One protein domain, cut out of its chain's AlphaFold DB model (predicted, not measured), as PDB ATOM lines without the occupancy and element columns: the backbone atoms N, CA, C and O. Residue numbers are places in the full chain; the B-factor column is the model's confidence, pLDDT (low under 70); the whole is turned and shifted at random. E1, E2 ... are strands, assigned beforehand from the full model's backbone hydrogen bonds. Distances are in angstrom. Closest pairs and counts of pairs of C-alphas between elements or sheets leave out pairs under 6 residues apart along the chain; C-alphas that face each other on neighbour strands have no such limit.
ATOM      1  N   ARG A   3     -30.038  12.007  15.474       79.00
ATOM      2  CA  ARG A   3     -29.377  13.309  15.483       79.00
ATOM      3  C   ARG A   3     -29.494  13.933  14.100       79.00
ATOM      4  O   ARG A   3     -28.904  13.451  13.137       79.00
ATOM      5  N   LEU A   4     -30.270  15.002  13.999       77.81
ATOM      6  CA  LEU A   4     -30.499  15.708  12.744       77.81
ATOM      7  C   LEU A   4     -29.535  16.886  12.650       77.81
ATOM      8  O   LEU A   4     -29.354  17.624  13.617       77.81
ATOM      9  N   LYS A   5     -28.916  17.064  11.485       79.44
ATOM     10  CA  LYS A   5     -28.040  18.200  11.193       79.44
ATOM     11  C   LYS A   5     -28.788  19.215  10.337       79.44
ATOM     12  O   LYS A   5     -29.433  18.836   9.361       79.44
ATOM     13  N   ALA A   6     -28.660  20.496  10.666       76.38
ATOM     14  CA  ALA A   6     -29.192  21.567   9.838       76.38
ATOM     15  C   ALA A   6     -28.530  21.564   8.447       76.38
ATOM     16  O   ALA A   6     -27.302  21.533   8.328       76.38
ATOM     17  N   ASP A   7     -29.346  21.636   7.393       74.94
ATOM     18  CA  ASP A   7     -28.871  21.699   6.002       74.94
ATOM     19  C   ASP A   7     -28.082  22.993   5.724       74.94
ATOM     20  O   ASP A   7     -27.125  23.022   4.951       74.94
ATOM     21  N   ARG A   8     -28.448  24.086   6.405       76.44
ATOM     22  CA  ARG A   8     -27.795  25.393   6.276       76.44
ATOM     23  C   ARG A   8     -27.516  25.984   7.645       76.44
ATOM     24  O   ARG A   8     -28.366  25.942   8.527       76.44
ATOM     25  N   LYS A   9     -26.345  26.607   7.788       76.38
ATOM     26  CA  LYS A   9     -26.014  27.386   8.984       76.38
ATOM     27  C   LYS A   9     -26.793  28.696   8.950       76.38
ATOM     28  O   LYS A   9     -26.592  29.502   8.042       76.38
ATOM     29  N   GLN A  10     -27.672  28.889   9.924       79.69
ATOM     30  CA  GLN A  10     -28.355  30.156  10.170       79.69
ATOM     31  C   GLN A  10     -27.960  30.668  11.558       79.69
ATOM     32  O   GLN A  10     -27.791  29.857  12.469       79.69
ATOM     33  N   PRO A  11     -27.776  31.988  11.729       73.81
ATOM     34  CA  PRO A  11     -27.625  32.559  13.060       73.81
ATOM     35  C   PRO A  11     -28.894  32.267  13.876       73.81
ATOM     36  O   PRO A  11     -29.985  32.285  13.317       73.81
ATOM     37  N   GLU A  12     -28.732  31.974  15.169       77.06
ATOM     38  CA  GLU A  12     -29.816  31.651  16.124       77.06
ATOM     39  C   GLU A  12     -30.493  30.277  15.943       77.06
ATOM     40  O   GLU A  12     -31.352  29.918  16.745       77.06
ATOM     41  N   VAL A  13     -30.085  29.470  14.954       74.44
ATOM     42  CA  VAL A  13     -30.586  28.096  14.775       74.44
ATOM     43  C   VAL A  13     -29.506  27.084  15.179       74.44
ATOM     44  O   VAL A  13     -28.379  27.167  14.679       74.44
ATOM     45  N   PRO A  14     -29.821  26.103  16.043       74.56
ATOM     46  CA  PRO A  14     -28.870  25.076  16.456       74.56
ATOM     47  C   PRO A  14     -28.431  24.211  15.257       74.56
ATOM     48  O   PRO A  14     -29.246  23.793  14.434       74.56
ATOM     49  N   GLU A  15     -27.123  23.937  15.142       77.62
ATOM     50  CA  GLU A  15     -26.553  23.164  14.016       77.62
ATOM     51  C   GLU A  15     -26.993  21.692  14.035       77.62
ATOM     52  O   GLU A  15     -27.057  21.042  12.988       77.62
ATOM     53  N   TYR A  16     -27.312  21.179  15.219       77.56
ATOM     54  CA  TYR A  16     -27.798  19.827  15.440       77.56
ATOM     55  C   TYR A  16     -29.045  19.871  16.313       77.56
ATOM     56  O   TYR A  16     -29.165  20.748  17.160       77.56
ATOM     57  N   VAL A  17     -29.945  18.907  16.133       79.81
ATOM     58  CA  VAL A  17     -31.091  18.672  17.019       79.81
ATOM     59  C   VAL A  17     -31.269  17.175  17.253       79.81
ATOM     60  O   VAL A  17     -30.918  16.350  16.405       79.81
ATOM     61  N   CYS A  18     -31.815  16.817  18.408       79.06
ATOM     62  CA  CYS A  18     -32.083  15.445  18.809       79.06
ATOM     63  C   CYS A  18     -33.584  15.149  18.614       79.06
ATOM     64  O   CYS A  18     -34.428  15.770  19.256       79.06
ATOM     65  N   LEU A  19     -33.918  14.199  17.735       80.19
ATOM     66  CA  LEU A  19     -35.282  13.712  17.506       80.19
ATOM     67  C   LEU A  19     -35.467  12.341  18.168       80.19
ATOM     68  O   LEU A  19     -34.936  11.323  17.707       80.19
ATOM     69  N   ALA A  20     -36.280  12.314  19.220       78.62
ATOM     70  CA  ALA A  20     -36.800  11.091  19.808       78.62
ATOM     71  C   ALA A  20     -38.176  10.804  19.193       78.62
ATOM     72  O   ALA A  20     -39.086  11.614  19.330       78.62
ATOM     73  N   THR A  21     -38.323   9.679  18.496       79.12
ATOM     74  CA  THR A  21     -39.553   9.275  17.790       79.12
ATOM     75  C   THR A  21     -39.843   7.798  18.038       79.12
ATOM     76  O   THR A  21     -38.972   7.076  18.529       79.12
ATOM     77  N   ASP A  22     -41.058   7.365  17.700       75.06
ATOM     78  CA  ASP A  22     -41.560   5.997  17.880       75.06
ATOM     79  C   ASP A  22     -41.531   5.511  19.337       75.06
ATOM     80  O   ASP A  22     -41.435   4.314  19.618       75.06
ATOM     81  N   LEU A  23     -41.631   6.442  20.289       75.81
ATOM     82  CA  LEU A  23     -41.703   6.088  21.698       75.81
ATOM     83  C   LEU A  23     -43.104   5.553  22.029       75.81
ATOM     84  O   LEU A  23     -44.103   6.122  21.573       75.81
ATOM     85  N   PRO A  24     -43.197   4.480  22.833       72.75
ATOM     86  CA  PRO A  24     -44.478   3.944  23.266       72.75
ATOM     87  C   PRO A  24     -45.233   4.955  24.138       72.75
ATOM     88  O   PRO A  24     -44.660   5.920  24.647       72.75
ATOM     89  N   VAL A  25     -46.532   4.709  24.325       69.88
ATOM     90  CA  VAL A  25     -47.370   5.525  25.210       69.88
ATOM     91  C   VAL A  25     -46.773   5.551  26.616       69.88
ATOM     92  O   VAL A  25     -46.514   4.512  27.221       69.88
ATOM     93  N   ILE A  26     -46.557   6.769  27.097       66.44
ATOM     94  CA  ILE A  26     -45.925   7.081  28.374       66.44
ATOM     95  C   ILE A  26     -46.944   6.832  29.487       66.44
ATOM     96  O   ILE A  26     -47.957   7.524  29.567       66.44
ATOM     97  N   GLU A  27     -46.706   5.831  30.337       66.50
ATOM     98  CA  GLU A  27     -47.535   5.600  31.525       66.50
ATOM     99  C   GLU A  27     -47.306   6.709  32.566       66.50
ATOM    100  O   GLU A  27     -46.202   7.251  32.695       66.50
ATOM    101  N   ASN A  28     -48.338   7.041  33.347       61.75
ATOM    102  CA  ASN A  28     -48.223   8.037  34.415       61.75
ATOM    103  C   ASN A  28     -47.073   7.677  35.372       61.75
ATOM    104  O   ASN A  28     -47.059   6.601  35.960       61.75
ATOM    105  N   GLY A  29     -46.112   8.594  35.524       63.03
ATOM    106  CA  GLY A  29     -44.931   8.417  36.383       63.03
ATOM    107  C   GLY A  29     -43.639   7.986  35.678       63.03
ATOM    108  O   GLY A  29     -42.599   7.966  36.322       63.03
ATOM    109  N   THR A  30     -43.640   7.699  34.370       68.31
ATOM    110  CA  THR A  30     -42.382   7.373  33.659       68.31
ATOM    111  C   THR A  30     -41.531   8.615  33.410       68.31
ATOM    112  O   THR A  30     -41.915   9.483  32.635       68.31
ATOM    113  N   GLU A  31     -40.391   8.746  34.077       71.19
ATOM    114  CA  GLU A  31     -39.446   9.839  33.822       71.19
ATOM    115  C   GLU A  31     -38.859   9.726  32.413       71.19
ATOM    116  O   GLU A  31     -38.647   8.632  31.879       71.19
ATOM    117  N   PHE A  32     -38.658  10.880  31.788       73.00
ATOM    118  CA  PHE A  32     -38.021  10.969  30.490       73.00
ATOM    119  C   PHE A  32     -36.952  12.033  30.566       73.00
ATOM    120  O   PHE A  32     -37.237  13.196  30.864       73.00
ATOM    121  N   GLU A  33     -35.739  11.611  30.267       75.38
ATOM    122  CA  GLU A  33     -34.574  12.467  30.301       75.38
ATOM    123  C   GLU A  33     -33.877  12.381  28.955       75.38
ATOM    124  O   GLU A  33     -33.766  11.304  28.364       75.38
ATOM    125  N   LEU A  34     -33.390  13.513  28.471       70.38
ATOM    126  CA  LEU A  34     -32.578  13.575  27.272       70.38
ATOM    127  C   LEU A  34     -31.220  14.146  27.654       70.38
ATOM    128  O   LEU A  34     -31.141  15.216  28.240       70.38
ATOM    129  N   ASN A  35     -30.149  13.400  27.384       72.25
ATOM    130  CA  ASN A  35     -28.788  13.734  27.817       72.25
ATOM    131  C   ASN A  35     -28.669  14.067  29.323       72.25
ATOM    132  O   ASN A  35     -27.785  14.818  29.725       72.25
ATOM    133  N   GLY A  36     -29.538  13.482  30.156       70.38
ATOM    134  CA  GLY A  36     -29.581  13.716  31.604       70.38
ATOM    135  C   GLY A  36     -30.424  14.917  32.048       70.38
ATOM    136  O   GLY A  36     -30.533  15.153  33.247       70.38
ATOM    137  N   GLU A  37     -31.047  15.655  31.125       72.56
ATOM    138  CA  GLU A  37     -32.002  16.718  31.450       72.56
ATOM    139  C   GLU A  37     -33.438  16.194  31.400       72.56
ATOM    140  O   GLU A  37     -33.849  15.560  30.426       72.56
ATOM    141  N   SER A  38     -34.215  16.457  32.455       72.75
ATOM    142  CA  SER A  38     -35.635  16.107  32.496       72.75
ATOM    143  C   SER A  38     -36.409  16.967  31.502       72.75
ATOM    144  O   SER A  38     -36.307  18.192  31.528       72.75
ATOM    145  N   VAL A  39     -37.189  16.329  30.631       69.75
ATOM    146  CA  VAL A  39     -37.985  17.030  29.616       69.75
ATOM    147  C   VAL A  39     -39.447  16.992  30.011       69.75
ATOM    148  O   VAL A  39     -39.997  15.900  30.217       69.75
ATOM    149  N   ASP A  40     -40.092  18.158  30.033       67.75
ATOM    150  CA  ASP A  40     -41.527  18.254  30.280       67.75
ATOM    151  C   ASP A  40     -42.305  17.354  29.301       67.75
ATOM    152  O   ASP A  40     -41.989  17.197  28.113       67.75
ATOM    153  N   LYS A  41     -43.294  16.652  29.843       61.38
ATOM    154  CA  LYS A  41     -44.159  15.747  29.092       61.38
ATOM    155  C   LYS A  41     -45.257  16.498  28.359       61.38
ATOM    156  O   LYS A  41     -45.689  16.016  27.313       61.38
ATOM    157  N   ASP A  42     -45.654  17.657  28.871       59.28
ATOM    158  CA  ASP A  42     -46.774  18.435  28.350       59.28
ATOM    159  C   ASP A  42     -46.359  19.338  27.174       59.28
ATOM    160  O   ASP A  42     -47.198  19.728  26.365       59.28
ATOM    161  N   GLU A  43     -45.056  19.585  26.995       59.69
ATOM    162  CA  GLU A  43     -44.492  20.259  25.812       59.69
ATOM    163  C   GLU A  43     -44.341  19.327  24.589       59.69
ATOM    164  O   GLU A  43     -43.804  19.713  23.548       59.69
ATOM    165  N   ARG A  44     -44.809  18.074  24.681       60.91
ATOM    166  CA  ARG A  44     -44.630  17.066  23.627       60.91
ATOM    167  C   ARG A  44     -45.718  17.124  22.575       60.91
ATOM    168  O   ARG A  44     -46.911  17.197  22.858       60.91
ATOM    169  N   ILE A  45     -45.287  16.966  21.330       57.19
ATOM    170  CA  ILE A  45     -46.177  16.828  20.186       57.19
ATOM    171  C   ILE A  45     -46.552  15.346  20.076       57.19
ATOM    172  O   ILE A  45     -45.727  14.497  19.737       57.19
ATOM    173  N   LEU A  46     -47.811  15.035  20.384       56.97
ATOM    174  CA  LEU A  46     -48.442  13.767  20.019       56.97
ATOM    175  C   LEU A  46     -48.334  13.600  18.504       56.97
ATOM    176  O   LEU A  46     -48.918  14.381  17.752       56.97
ATOM    177  N   LEU A  47     -47.574  12.599  18.068       60.22
ATOM    178  CA  LEU A  47     -47.417  12.298  16.657       60.22
ATOM    179  C   LEU A  47     -48.238  11.061  16.323       60.22
ATOM    180  O   LEU A  47     -48.118  10.020  16.954       60.22
ATOM    181  N   ASP A  48     -49.124  11.313  15.369       55.62
ATOM    182  CA  ASP A  48     -49.972  10.463  14.548       55.62
ATOM    183  C   ASP A  48     -50.128   8.971  14.879       55.62
ATOM    184  O   ASP A  48     -49.235   8.238  15.303       55.62
ATOM    185  N   LYS A  49     -51.326   8.495  14.573       57.91
ATOM    186  CA  LYS A  49     -51.682   7.093  14.658       57.91
ATOM    187  C   LYS A  49     -50.973   6.346  13.529       57.91
ATOM    188  O   LYS A  49     -51.306   6.536  12.362       57.91
ATOM    189  N   THR A  50     -50.010   5.492  13.860       62.75
ATOM    190  CA  THR A  50     -49.306   4.685  12.855       62.75
ATOM    191  C   THR A  50     -50.260   3.703  12.163       62.75
ATOM    192  O   THR A  50     -51.380   3.485  12.628       62.75
ATOM    193  N   GLU A  51     -49.857   3.107  11.032       64.38
ATOM    194  CA  GLU A  51     -50.715   2.195  10.240       64.38
ATOM    195  C   GLU A  51     -51.293   1.023  11.060       64.38
ATOM    196  O   GLU A  51     -52.361   0.500  10.750       64.38
ATOM    197  N   ASP A  52     -50.613   0.651  12.146       69.00
ATOM    198  CA  ASP A  52     -51.031  -0.351  13.133       69.00
ATOM    199  C   ASP A  52     -52.054   0.162  14.167       69.00
ATOM    200  O   ASP A  52     -52.393  -0.545  15.116       69.00
ATOM    201  N   ASN A  53     -52.577   1.377  13.986       65.56
ATOM    202  CA  ASN A  53     -53.568   2.017  14.842       65.56
ATOM    203  C   ASN A  53     -53.043   2.392  16.250       65.56
ATOM    204  O   ASN A  53     -53.857   2.639  17.147       65.56
ATOM    205  N   THR A  54     -51.718   2.447  16.454       66.88
ATOM    206  CA  THR A  54     -51.086   2.785  17.743       66.88
ATOM    207  C   THR A  54     -50.657   4.252  17.827       66.88
ATOM    208  O   THR A  54     -50.259   4.858  16.838       66.88
ATOM    209  N   TRP A  55     -50.773   4.842  19.020       70.56
ATOM    210  CA  TRP A  55     -50.295   6.199  19.295       70.56
ATOM    211  C   TRP A  55     -48.829   6.161  19.708       70.56
ATOM    212  O   TRP A  55     -48.465   5.365  20.579       70.56
ATOM    213  N   ARG A  56     -48.010   7.039  19.126       73.62
ATOM    214  CA  ARG A  56     -46.590   7.152  19.467       73.62
ATOM    215  C   ARG A  56     -46.239   8.578  19.855       73.62
ATOM    216  O   ARG A  56     -46.826   9.548  19.391       73.62
ATOM    217  N   TYR A  57     -45.281   8.701  20.758       74.94
ATOM    218  CA  TYR A  57     -44.807  10.003  21.201       74.94
ATOM    219  C   TYR A  57     -43.514  10.343  20.490       74.94
ATOM    220  O   TYR A  57     -42.644   9.489  20.297       74.94
ATOM    221  N   SER A  58     -43.395  11.614  20.126       76.31
ATOM    222  CA  SER A  58     -42.151  12.165  19.622       76.31
ATOM    223  C   SER A  58     -41.846  13.485  20.309       76.31
ATOM    224  O   SER A  58     -42.740  14.227  20.714       76.31
ATOM    225  N   SER A  59     -40.564  13.770  20.465       74.81
ATOM    226  CA  SER A  59     -40.081  15.014  21.041       74.81
ATOM    227  C   SER A  59     -38.811  15.436  20.318       74.81
ATOM    228  O   SER A  59     -37.961  14.606  19.977       74.81
ATOM    229  N   VAL A  60     -38.722  16.733  20.048       76.12
ATOM    230  CA  VAL A  60     -37.555  17.368  19.445       76.12
ATOM    231  C   VAL A  60     -36.921  18.227  20.516       76.12
ATOM    232  O   VAL A  60     -37.599  19.058  21.112       76.12
ATOM    233  N   LEU A  61     -35.626  18.039  20.726       73.75
ATOM    234  CA  LEU A  61     -34.849  18.851  21.644       73.75
ATOM    235  C   LEU A  61     -33.643  19.448  20.940       73.75
ATOM    236  O   LEU A  61     -32.988  18.805  20.112       73.75
ATOM    237  N   TRP A  62     -33.348  20.686  21.304       72.75
ATOM    238  CA  TRP A  62     -32.160  21.394  20.879       72.75
ATOM    239  C   TRP A  62     -31.493  22.032  22.095       72.75
ATOM    240  O   TRP A  62     -32.157  22.656  22.914       72.75
ATOM    241  N   THR A  63     -30.183  21.848  22.222       64.56
ATOM    242  CA  THR A  63     -29.360  22.518  23.233       64.56
ATOM    243  C   THR A  63     -28.101  23.058  22.564       64.56
ATOM    244  O   THR A  63     -27.666  22.549  21.526       64.56
ATOM    245  N   ASP A  64     -27.526  24.114  23.129       62.81
ATOM    246  CA  ASP A  64     -26.334  24.766  22.579       62.81
ATOM    247  C   ASP A  64     -25.092  23.851  22.652       62.81
ATOM    248  O   ASP A  64     -24.170  23.973  21.841       62.81
ATOM    249  N   ASP A  65     -25.107  22.858  23.551       61.47
ATOM    250  CA  ASP A  65     -24.003  21.926  23.819       61.47
ATOM    251  C   ASP A  65     -24.122  20.562  23.101       61.47
ATOM    252  O   ASP A  65     -23.503  19.574  23.499       61.47
ATOM    253  N   LEU A  66     -24.848  20.485  21.978       60.06
ATOM    254  CA  LEU A  66     -25.080  19.253  21.189       60.06
ATOM    255  C   LEU A  66     -23.848  18.668  20.462       60.06
ATOM    256  O   LEU A  66     -23.969  18.009  19.424       60.06
ATOM    257  N   LYS A  67     -22.632  18.880  20.975       55.31
ATOM    258  CA  LYS A  67     -21.437  18.134  20.541       55.31
ATOM    259  C   LYS A  67     -21.435  16.689  21.053       55.31
ATOM    260  O   LYS A  67     -20.706  15.872  20.496       55.31
ATOM    261  N   THR A  68     -22.243  16.382  22.063       62.72
ATOM    262  CA  THR A  68     -22.427  15.056  22.665       62.72
ATOM    263  C   THR A  68     -23.457  14.207  21.912       62.72
ATOM    264  O   THR A  68     -24.345  14.726  21.238       62.72
ATOM    265  N   GLU A  69     -23.294  12.886  21.992       71.50
ATOM    266  CA  GLU A  69     -24.219  11.893  21.431       71.50
ATOM    267  C   GLU A  69     -25.623  12.049  22.045       71.50
ATOM    268  O   GLU A  69     -25.759  12.300  23.244       71.50
ATOM    269  N   CYS A  70     -26.674  11.915  21.232       77.19
ATOM    270  CA  CYS A  70     -28.062  12.032  21.686       77.19
ATOM    271  C   CYS A  70     -28.499  10.748  22.415       77.19
ATOM    272  O   CYS A  70     -28.769   9.730  21.776       77.19
ATOM    273  N   THR A  71     -28.656  10.794  23.738       79.31
ATOM    274  CA  THR A  71     -29.144   9.671  24.556       79.31
ATOM    275  C   THR A  71     -30.486  10.008  25.194       79.31
ATOM    276  O   THR A  71     -30.634  11.055  25.822       79.31
ATOM    277  N   VAL A  72     -31.465   9.108  25.064       78.75
ATOM    278  CA  VAL A  72     -32.765   9.221  25.739       78.75
ATOM    279  C   VAL A  72     -32.885   8.164  26.826       78.75
ATOM    280  O   VAL A  72     -32.717   6.976  26.560       78.75
ATOM    281  N   ASN A  73     -33.236   8.586  28.034       79.50
ATOM    282  CA  ASN A  73     -33.718   7.707  29.087       79.50
ATOM    283  C   ASN A  73     -35.245   7.751  29.081       79.50
ATOM    284  O   ASN A  73     -35.856   8.814  29.186       79.50
ATOM    285  N   TYR A  74     -35.864   6.586  28.944       76.88
ATOM    286  CA  TYR A  74     -37.304   6.390  28.994       76.88
ATOM    287  C   TYR A  74     -37.625   5.347  30.068       76.88
ATOM    288  O   TYR A  74     -37.427   4.143  29.862       76.88
ATOM    289  N   GLY A  75     -38.098   5.800  31.233       75.56
ATOM    290  CA  GLY A  75     -38.259   4.937  32.403       75.56
ATOM    291  C   GLY A  75     -36.933   4.260  32.774       75.56
ATOM    292  O   GLY A  75     -35.936   4.928  33.008       75.56
ATOM    293  N   SER A  76     -36.895   2.924  32.787       72.75
ATOM    294  CA  SER A  76     -35.673   2.141  33.044       72.75
ATOM    295  C   SER A  76     -34.854   1.803  31.791       72.75
ATOM    296  O   SER A  76     -33.886   1.045  31.876       72.75
ATOM    297  N   LYS A  77     -35.253   2.300  30.613       78.38
ATOM    298  CA  LYS A  77     -34.596   1.995  29.337       78.38
ATOM    299  C   LYS A  77     -33.788   3.187  28.851       78.38
ATOM    300  O   LYS A  77     -34.337   4.261  28.633       78.38
ATOM    301  N   THR A  78     -32.512   2.955  28.578       80.06
ATOM    302  CA  THR A  78     -31.654   3.911  27.873       80.06
ATOM    303  C   THR A  78     -31.650   3.550  26.391       80.06
ATOM    304  O   THR A  78     -31.290   2.433  26.018       80.06
ATOM    305  N   ILE A  79     -32.095   4.479  25.551       76.81
ATOM    306  CA  ILE A  79     -32.106   4.370  24.093       76.81
ATOM    307  C   ILE A  79     -30.922   5.203  23.584       76.81
ATOM    308  O   ILE A  79     -31.008   6.436  23.584       76.81
ATOM    309  N   PRO A  80     -29.812   4.558  23.186       74.06
ATOM    310  CA  PRO A  80     -28.657   5.268  22.655       74.06
ATOM    311  C   PRO A  80     -28.959   5.867  21.278       74.06
ATOM    312  O   PRO A  80     -29.915   5.468  20.596       74.06
TER     313      PRO A  80
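What this domain is: This is residues 3 to 80 of the 136 residues of an uncharacterized protein of Xenopus laevis (UniProt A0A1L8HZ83). A four-stranded antiparallel sheet, strongly twisted and curled like part of a barrel, has the long strands E2 and E5 side by side in its middle and the shorter E1 and E4 at its edges. A small three-stranded sheet of E3, E6 and E7 sits over one face of it near E2, only partly face to face and with few contacts; the loop of residues 6 to 15 and the turn of residues 50 to 54 lie at the two ends of the length. The printed part has 78 residues, with no named helix and seven strands, E1 to E7 in chain order; the sheets' orders are E1 E2 E5 E4 and E3 E6 E7, both antiparallel. The class is all strand, though under half of the residues, 32 of 78, are in named elements. The whole is only just compact, close to loose, with a radius of gyration of the C-alphas of 13.6 A and spans of 38 by 28 by 22 A.

Where its parts are: In the larger sheet, E2 is residues 16 to 23, 20.5 A from first to last C-alpha, and E5 is residues 55 to 61, 20.1 A. E1 is residues 3 to 5 and begins at C-alpha 3 (-29.377, 13.309, 15.483); E4 is residues 45 to 49, 12.5 A. In the smaller sheet, E3 is residues 32 to 34, E6 residues 72 to 74, and E7 residues 77 to 79, ending at C-alpha 79 (-32.106, 4.370, 24.093).

How they stand to each other: The inner strands E2 and E5 are antiparallel at 165 degrees, with N 20 and O 59 at 2.9 A and N 59 and O 20 at 2.8 A. The pairing of E2 is staggered: residues 16 to 18 pair with E1 and residues 18 to 23 with E5. E1 and E2 form a hairpin at 141 degrees, with N 4 and O 17 at 2.8 A. E4 and E5 form a hairpin at 147 degrees, with N 47 and O 56 within hydrogen-bond range at 3.4 A. Between the sheets, the closest C-alphas of E2 and E6 are those of Ala 20 and Val 72, 7.4 A apart. E3 and E5 are only just apart, at 8.0 A. E6 is the inner strand of its sheet: across its pair with E3, N 73 and O 33 are within hydrogen-bond range at 2.8 A, and across its pair with E7, with which it forms a hairpin, N 74 and O 77 are within hydrogen-bond range at 2.8 A. Residues 33 to 34 of E3 also pair antiparallel with residues 37 to 38.

The domain as a whole: The two C-alphas farthest apart are those of Pro 11 and Asp 52, 40.4 A. The printed part has no cut, and no link is long; those from E4 to E5 and from E6 to E7 are tight. The mean pLDDT of the printed part is 71.1, and residues 25 to 30, 39 to 54 and 63 to 68 are under 70.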